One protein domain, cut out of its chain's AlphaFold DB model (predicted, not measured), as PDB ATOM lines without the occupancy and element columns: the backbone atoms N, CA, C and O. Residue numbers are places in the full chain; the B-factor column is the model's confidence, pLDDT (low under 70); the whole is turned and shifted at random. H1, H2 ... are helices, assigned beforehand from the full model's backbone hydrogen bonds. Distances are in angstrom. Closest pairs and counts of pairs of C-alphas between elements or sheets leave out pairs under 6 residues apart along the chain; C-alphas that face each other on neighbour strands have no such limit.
ATOM      1  N   TRP A 630     -40.807  41.903 -56.716       88.31
ATOM      2  CA  TRP A 630     -39.604  42.232 -55.941       88.31
ATOM      3  C   TRP A 630     -39.929  42.877 -54.597       88.31
ATOM      4  O   TRP A 630     -39.274  42.577 -53.601       88.31
ATOM      5  N   PHE A 631     -40.945  43.737 -54.543       89.88
ATOM      6  CA  PHE A 631     -41.383  44.360 -53.300       89.88
ATOM      7  C   PHE A 631     -41.974  43.353 -52.305       89.88
ATOM      8  O   PHE A 631     -41.678  43.423 -51.111       89.88
ATOM      9  N   GLU A 632     -42.798  42.416 -52.770       89.81
ATOM     10  CA  GLU A 632     -43.389  41.375 -51.927       89.81
ATOM     11  C   GLU A 632     -42.324  40.434 -51.368       89.81
ATOM     12  O   GLU A 632     -42.325  40.149 -50.168       89.81
ATOM     13  N   GLU A 633     -41.362  40.029 -52.199       88.88
ATOM     14  CA  GLU A 633     -40.230  39.222 -51.746       88.88
ATOM     15  C   GLU A 633     -39.354  39.995 -50.749       88.88
ATOM     16  O   GLU A 633     -38.996  39.466 -49.696       88.88
ATOM     17  N   ALA A 634     -39.081  41.277 -51.008       89.00
ATOM     18  CA  ALA A 634     -38.369  42.132 -50.062       89.00
ATOM     19  C   ALA A 634     -39.104  42.225 -48.716       89.00
ATOM     20  O   ALA A 634     -38.487  42.087 -47.663       89.00
ATOM     21  N   ARG A 635     -40.436  42.381 -48.726       88.75
ATOM     22  CA  ARG A 635     -41.255  42.380 -47.502       88.75
ATOM     23  C   ARG A 635     -41.219  41.046 -46.772       88.75
ATOM     24  O   ARG A 635     -41.246  41.043 -45.544       88.75
ATOM     25  N   ARG A 636     -41.185  39.924 -47.492       87.88
ATOM     26  CA  ARG A 636     -41.058  38.596 -46.884       87.88
ATOM     27  C   ARG A 636     -39.737  38.468 -46.126       87.88
ATOM     28  O   ARG A 636     -39.740  37.916 -45.031       87.88
ATOM     29  N   LEU A 637     -38.656  39.012 -46.684       86.56
ATOM     30  CA  LEU A 637     -37.312  38.994 -46.101       86.56
ATOM     31  C   LEU A 637     -37.089  40.056 -45.007       86.56
ATOM     32  O   LEU A 637     -36.238  39.847 -44.149       86.56
ATOM     33  N   ASP A 638     -37.837  41.167 -45.013       83.75
ATOM     34  CA  ASP A 638     -37.756  42.245 -44.004       83.75
ATOM     35  C   ASP A 638     -38.609  41.976 -42.746       83.75
ATOM     36  O   ASP A 638     -38.465  42.663 -41.729       83.75
ATOM     37  N   ARG A 639     -39.508  40.980 -42.785       81.94
ATOM     38  CA  ARG A 639     -40.349  40.617 -41.631       81.94
ATOM     39  C   ARG A 639     -39.487  40.198 -40.431       81.94
ATOM     40  O   ARG A 639     -38.554  39.419 -40.619       81.94
ATOM     41  N   PRO A 640     -39.809  40.671 -39.211       75.19
ATOM     42  CA  PRO A 640     -39.055  40.323 -38.006       75.19
ATOM     43  C   PRO A 640     -39.094  38.818 -37.703       75.19
ATOM     44  O   PRO A 640     -38.078  38.258 -37.319       75.19
ATOM     45  N   ASP A 641     -40.219  38.149 -37.982       73.81
ATOM     46  CA  ASP A 641     -40.416  36.720 -37.684       73.81
ATOM     47  C   ASP A 641     -40.059  35.789 -38.857       73.81
ATOM     48  O   ASP A 641     -40.430  34.612 -38.875       73.81
ATOM     49  N   ALA A 642     -39.406  36.305 -39.903       72.31
ATOM     50  CA  ALA A 642     -39.078  35.492 -41.066       72.31
ATOM     51  C   ALA A 642     -37.982  34.464 -40.715       72.31
ATOM     52  O   ALA A 642     -36.920  34.853 -40.232       72.31
ATOM     53  N   PRO A 643     -38.164  33.168 -41.040       63.91
ATOM     54  CA  PRO A 643     -37.177  32.128 -40.726       63.91
ATOM     55  C   PRO A 643     -35.836  32.330 -41.451       63.91
ATOM     56  O   PRO A 643     -34.813  31.801 -41.031       63.91
ATOM     57  N   THR A 644     -35.836  33.109 -42.535       64.81
ATOM     58  CA  THR A 644     -34.649  33.529 -43.291       64.81
ATOM     59  C   THR A 644     -34.680  35.045 -43.478       64.81
ATOM     60  O   THR A 644     -34.804  35.529 -44.607       64.81
ATOM     61  N   GLN A 645     -34.678  35.800 -42.377       80.06
ATOM     62  CA  GLN A 645     -34.574  37.255 -42.436       80.06
ATOM     63  C   GLN A 645     -33.226  37.638 -43.063       80.06
ATOM     64  O   GLN A 645     -32.165  37.335 -42.524       80.06
ATOM     65  N   ASP A 646     -33.273  38.301 -44.215       86.62
ATOM     66  CA  ASP A 646     -32.089  38.804 -44.910       86.62
ATOM     67  C   ASP A 646     -32.347  40.252 -45.311       86.62
ATOM     68  O   ASP A 646     -32.868  40.561 -46.386       86.62
ATOM     69  N   LEU A 647     -32.001  41.151 -44.391       85.31
ATOM     70  CA  LEU A 647     -32.231  42.582 -44.548       85.31
ATOM     71  C   LEU A 647     -31.413  43.166 -45.707       85.31
ATOM     72  O   LEU A 647     -31.875  44.091 -46.374       85.31
ATOM     73  N   ALA A 648     -30.217  42.634 -45.971       86.50
ATOM     74  CA  ALA A 648     -29.361  43.113 -47.054       86.50
ATOM     75  C   ALA A 648     -29.961  42.762 -48.419       86.50
ATOM     76  O   ALA A 648     -30.048  43.613 -49.312       86.50
ATOM     77  N   LYS A 649     -30.458  41.531 -48.560       88.31
ATOM     78  CA  LYS A 649     -31.185  41.101 -49.755       88.31
ATOM     79  C   LYS A 649     -32.520  41.832 -49.904       88.31
ATOM     80  O   LYS A 649     -32.840  42.264 -51.011       88.31
ATOM     81  N   ALA A 650     -33.252  42.053 -48.810       87.06
ATOM     82  CA  ALA A 650     -34.476  42.854 -48.814       87.06
ATOM     83  C   ALA A 650     -34.220  44.284 -49.317       87.06
ATOM     84  O   ALA A 650     -34.913  44.755 -50.215       87.06
ATOM     85  N   ALA A 651     -33.176  44.954 -48.819       87.44
ATOM     86  CA  ALA A 651     -32.805  46.292 -49.274       87.44
ATOM     87  C   ALA A 651     -32.361  46.320 -50.748       87.44
ATOM     88  O   ALA A 651     -32.677  47.267 -51.474       87.44
ATOM     89  N   GLY A 652     -31.673  45.274 -51.218       87.50
ATOM     90  CA  GLY A 652     -31.337  45.096 -52.632       87.50
ATOM     91  C   GLY A 652     -32.577  45.001 -53.529       87.50
ATOM     92  O   GLY A 652     -32.658  45.692 -54.545       87.50
ATOM     93  N   LEU A 653     -33.574  44.214 -53.122       87.62
ATOM     94  CA  LEU A 653     -34.845  44.065 -53.837       87.62
ATOM     95  C   LEU A 653     -35.709  45.335 -53.767       87.62
ATOM     96  O   LEU A 653     -36.288  45.738 -54.776       87.62
ATOM     97  N   TYR A 654     -35.732  46.036 -52.626       87.38
ATOM     98  CA  TYR A 654     -36.357  47.359 -52.533       87.38
ATOM     99  C   TYR A 654     -35.715  48.352 -53.495       87.38
ATOM    100  O   TYR A 654     -36.433  49.124 -54.123       87.38
ATOM    101  N   ARG A 655     -34.388  48.313 -53.678       88.19
ATOM    102  CA  ARG A 655     -33.701  49.152 -54.670       88.19
ATOM    103  C   ARG A 655     -34.144  48.841 -56.095       88.19
ATOM    104  O   ARG A 655     -34.383  49.776 -56.853       88.19
ATOM    105  N   GLN A 656     -34.292  47.568 -56.451       87.94
ATOM    106  CA  GLN A 656     -34.764  47.172 -57.781       87.94
ATOM    107  C   GLN A 656     -36.209  47.625 -58.033       87.94
ATOM    108  O   GLN A 656     -36.496  48.246 -59.056       87.94
ATOM    109  N   ALA A 657     -37.109  47.416 -57.067       87.06
ATOM    110  CA  ALA A 657     -38.491  47.892 -57.157       87.06
ATOM    111  C   ALA A 657     -38.585  49.434 -57.187       87.06
ATOM    112  O   ALA A 657     -39.385  50.000 -57.932       87.06
ATOM    113  N   ALA A 658     -37.734  50.126 -56.425       84.62
ATOM    114  CA  ALA A 658     -37.636  51.584 -56.407       84.62
ATOM    115  C   ALA A 658     -37.131  52.164 -57.738       84.62
ATOM    116  O   ALA A 658     -37.650  53.181 -58.192       84.62
ATOM    117  N   GLN A 659     -36.158  51.516 -58.388       81.56
ATOM    118  CA  GLN A 659     -35.667  51.908 -59.718       81.56
ATOM    119  C   GLN A 659     -36.754  51.808 -60.795       81.56
ATOM    120  O   GLN A 659     -36.734  52.578 -61.752       81.56
ATOM    121  N   MET A 660     -37.727  50.913 -60.613       78.44
ATOM    122  CA  MET A 660     -38.916  50.812 -61.464       78.44
ATOM    123  C   MET A 660     -40.043  51.783 -61.076       78.44
ATOM    124  O   MET A 660     -41.139  51.693 -61.621       78.44
ATOM    125  N   GLY A 661     -39.811  52.706 -60.139       74.44
ATOM    126  CA  GLY A 661     -40.792  53.726 -59.757       74.44
ATOM    127  C   GLY A 661     -41.897  53.241 -58.821       74.44
ATOM    128  O   GLY A 661     -42.917  53.912 -58.685       74.44
ATOM    129  N   TYR A 662     -41.729  52.094 -58.155       82.94
ATOM    130  CA  TYR A 662     -42.723  51.619 -57.195       82.94
ATOM    131  C   TYR A 662     -42.670  52.441 -55.895       82.94
ATOM    132  O   TYR A 662     -41.765  52.282 -55.072       82.94
ATOM    133  N   THR A 663     -43.657  53.320 -55.693       81.12
ATOM    134  CA  THR A 663     -43.703  54.288 -54.580       81.12
ATOM    135  C   THR A 663     -43.515  53.674 -53.186       81.12
ATOM    136  O   THR A 663     -42.725  54.218 -52.407       81.12
ATOM    137  N   PRO A 664     -44.147  52.535 -52.834       85.06
ATOM    138  CA  PRO A 664     -43.909  51.904 -51.535       85.06
ATOM    139  C   PRO A 664     -42.460  51.431 -51.343       85.06
ATOM    140  O   PRO A 664     -41.938  51.509 -50.231       85.06
ATOM    141  N   ALA A 665     -41.783  50.991 -52.412       86.81
ATOM    142  CA  ALA A 665     -40.372  50.613 -52.346       86.81
ATOM    143  C   ALA A 665     -39.459  51.834 -52.172       86.81
ATOM    144  O   ALA A 665     -38.511  51.757 -51.395       86.81
ATOM    145  N   LEU A 666     -39.766  52.969 -52.818       88.00
ATOM    146  CA  LEU A 666     -39.035  54.229 -52.612       88.00
ATOM    147  C   LEU A 666     -39.046  54.639 -51.129       88.00
ATOM    148  O   LEU A 666     -37.997  54.942 -50.559       88.00
ATOM    149  N   PHE A 667     -40.215  54.582 -50.483       89.69
ATOM    150  CA  PHE A 667     -40.350  54.898 -49.058       89.69
ATOM    151  C   PHE A 667     -39.589  53.914 -48.159       89.69
ATOM    152  O   PHE A 667     -38.854  54.338 -47.264       89.69
ATOM    153  N   LEU A 668     -39.743  52.604 -48.380       89.38
ATOM    154  CA  LEU A 668     -39.070  51.596 -47.554       89.38
ATOM    155  C   LEU A 668     -37.552  51.616 -47.728       89.38
ATOM    156  O   LEU A 668     -36.838  51.405 -46.752       89.38
ATOM    157  N   LEU A 669     -37.057  51.939 -48.922       88.88
ATOM    158  CA  LEU A 669     -35.632  52.131 -49.155       88.88
ATOM    159  C   LEU A 669     -35.103  53.372 -48.427       88.88
ATOM    160  O   LEU A 669     -34.052  53.294 -47.794       88.88
ATOM    161  N   GLY A 670     -35.851  54.483 -48.437       89.00
ATOM    162  CA  GLY A 670     -35.534  55.651 -47.607       89.00
ATOM    163  C   GLY A 670     -35.448  55.289 -46.124       89.00
ATOM    164  O   GLY A 670     -34.470  55.619 -45.463       89.00
ATOM    165  N   ARG A 671     -36.399  54.487 -45.631       87.50
ATOM    166  CA  ARG A 671     -36.400  53.975 -44.250       87.50
ATOM    167  C   ARG A 671     -35.242  53.027 -43.952       87.50
ATOM    168  O   ARG A 671     -34.737  53.019 -42.833       87.50
ATOM    169  N   ALA A 672     -34.830  52.223 -44.928       87.06
ATOM    170  CA  ALA A 672     -33.689  51.331 -44.793       87.06
ATOM    171  C   ALA A 672     -32.390  52.124 -44.596       87.06
ATOM    172  O   ALA A 672     -31.625  51.801 -43.692       87.06
ATOM    173  N   TYR A 673     -32.181  53.195 -45.369       87.25
ATOM    174  CA  TYR A 673     -31.041  54.099 -45.194       87.25
ATOM    175  C   TYR A 673     -31.129  54.940 -43.917       87.25
ATOM    176  O   TYR A 673     -30.116  55.125 -43.253       87.25
ATOM    177  N   ASP A 674     -32.322  55.391 -43.528       85.62
ATOM    178  CA  ASP A 674     -32.521  56.180 -42.304       85.62
ATOM    179  C   ASP A 674     -32.198  55.371 -41.038       85.62
ATOM    180  O   ASP A 674     -31.499  55.833 -40.137       85.62
ATOM    181  N   LYS A 675     -32.651  54.111 -40.997       85.31
ATOM    182  CA  LYS A 675     -32.478  53.215 -39.841       85.31
ATOM    183  C   LYS A 675     -31.271  52.278 -39.942       85.31
ATOM    184  O   LYS A 675     -31.035  51.508 -39.017       85.31
ATOM    185  N   GLY A 676     -30.550  52.271 -41.063       85.75
ATOM    186  CA  GLY A 676     -29.482  51.299 -41.327       85.75
ATOM    187  C   GLY A 676     -29.964  49.839 -41.417       85.75
ATOM    188  O   GLY A 676     -29.237  48.917 -41.045       85.75
ATOM    189  N   ARG A 677     -31.201  49.591 -41.875       81.19
ATOM    190  CA  ARG A 677     -31.756  48.229 -42.013       81.19
ATOM    191  C   ARG A 677     -31.280  47.591 -43.316       81.19
ATOM    192  O   ARG A 677     -31.773  47.927 -44.387       81.19
ATOM    193  N   GLY A 678     -30.320  46.669 -43.227       80.19
ATOM    194  CA  GLY A 678     -29.787  45.943 -44.391       80.19
ATOM    195  C   GLY A 678     -28.849  46.755 -45.293       80.19
ATOM    196  O   GLY A 678     -28.257  46.216 -46.223       80.19
ATOM    197  N   VAL A 679     -28.678  48.043 -45.005       86.81
ATOM    198  CA  VAL A 679     -27.735  48.964 -45.650       86.81
ATOM    199  C   VAL A 679     -27.052  49.804 -44.576       86.81
ATOM    200  O   VAL A 679     -27.550  49.909 -43.459       86.81
ATOM    201  N   GLY A 680     -25.910  50.413 -44.899       84.50
ATOM    202  CA  GLY A 680     -25.303  51.400 -44.006       84.50
ATOM    203  C   GLY A 680     -26.256  52.574 -43.774       84.50
ATOM    204  O   GLY A 680     -26.893  53.034 -44.722       84.50
ATOM    205  N   GLN A 681     -26.351  53.034 -42.524       88.69
ATOM    206  CA  GLN A 681     -27.147  54.208 -42.186       88.69
ATOM    207  C   GLN A 681     -26.594  55.441 -42.910       88.69
ATOM    208  O   GLN A 681     -25.396  55.719 -42.834       88.69
ATOM    209  N   ASP A 682     -27.464  56.158 -43.613       86.12
ATOM    210  CA  ASP A 682     -27.111  57.340 -44.396       86.12
ATOM    211  C   ASP A 682     -28.335  58.260 -44.525       86.12
ATOM    212  O   ASP A 682     -29.248  58.013 -45.318       86.12
ATOM    213  N   ALA A 683     -28.354  59.331 -43.732       80.62
ATOM    214  CA  ALA A 683     -29.456  60.288 -43.699       80.62
ATOM    215  C   ALA A 683     -29.583  61.111 -44.996       80.62
ATOM    216  O   ALA A 683     -30.684  61.543 -45.344       80.62
TER     217      ALA A 683
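This is residues 630 to 683 of the 803 residues of an uncharacterized protein of Labrys okinawensis (UniProt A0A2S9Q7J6). Three short helices fold back and forth as two helical hairpins that share H2, H1 with H2 and H2 with H3, and the centres of the three make a triangle. H2 packs on both H1 and H3, at a smaller angle to H1 than to H3, while H1 and H3 run the same way and come nearest to each other near their first residues, at Phe 631 and Ala 665; residues 639 to 646 loop out between H1 and H2, and after H3 residues 676 to 683 first fold back towards the beginning of H2 and then turn away. The printed part has 54 residues with three named helices, H1, H2 and H3 in that order, which hold 35 of these residues, and no named strand; the class is all helix. It is compact, with a radius of gyration of the C-alphas of 10.1 A, and spans 28 by 22 by 13 A.

H1, residues 630 to 638, touches H2, residues 647 to 659, at a shallow tilt of 23 degrees, and they run opposite ways. Their closest C-alphas are those of Ala 634 and Ala 650, 4.2 A apart, and the two helices form a hairpin. H2 also touches H3, residues 663 to 675, where the closest C-alphas, those of Ala 658 and Leu 666, are 4.8 A apart. H2 and H3 run opposite ways at a steep tilt of 41 degrees and form a second hairpin. H1 and H3 are close but not clearly touching: their closest C-alphas, those of Phe 631 and Ala 665, are 6.4 A apart. They run the same way at a shallow tilt of 33 degrees, only just short of steep. In H1, H2 and H3, every pair of O of residue i and N of residue i+4 is within hydrogen-bond range.

H1 begins with C-alpha 630 of Trp 630 at (-39.604, 42.232, -55.941) and ends at Asp 638, 12.1 A away from first to last C-alpha. H2 runs from Leu 647, with its C-alpha at (-32.231, 42.582, -44.548), to Gln 659, and is 18.1 A long from first to last C-alpha. H3 runs from Thr 663 to Lys 675, whose C-alpha is at (-32.478, 53.215, -39.841), and is 18.6 A long from first to last C-alpha.

The two C-alphas farthest apart are those of Pro 643 and Ala 683, 29.4 A. The C-alphas of the first and last printed residues, Trp 630 and Ala 683, are 24.1 A apart. The printed part has no cut. The link from H1 to H2 is short, with 8 residues, and the link from H2 to H3 is tight, with 3. The mean pLDDT of the printed part is 84.4, and residues 643 to 644 are under 70.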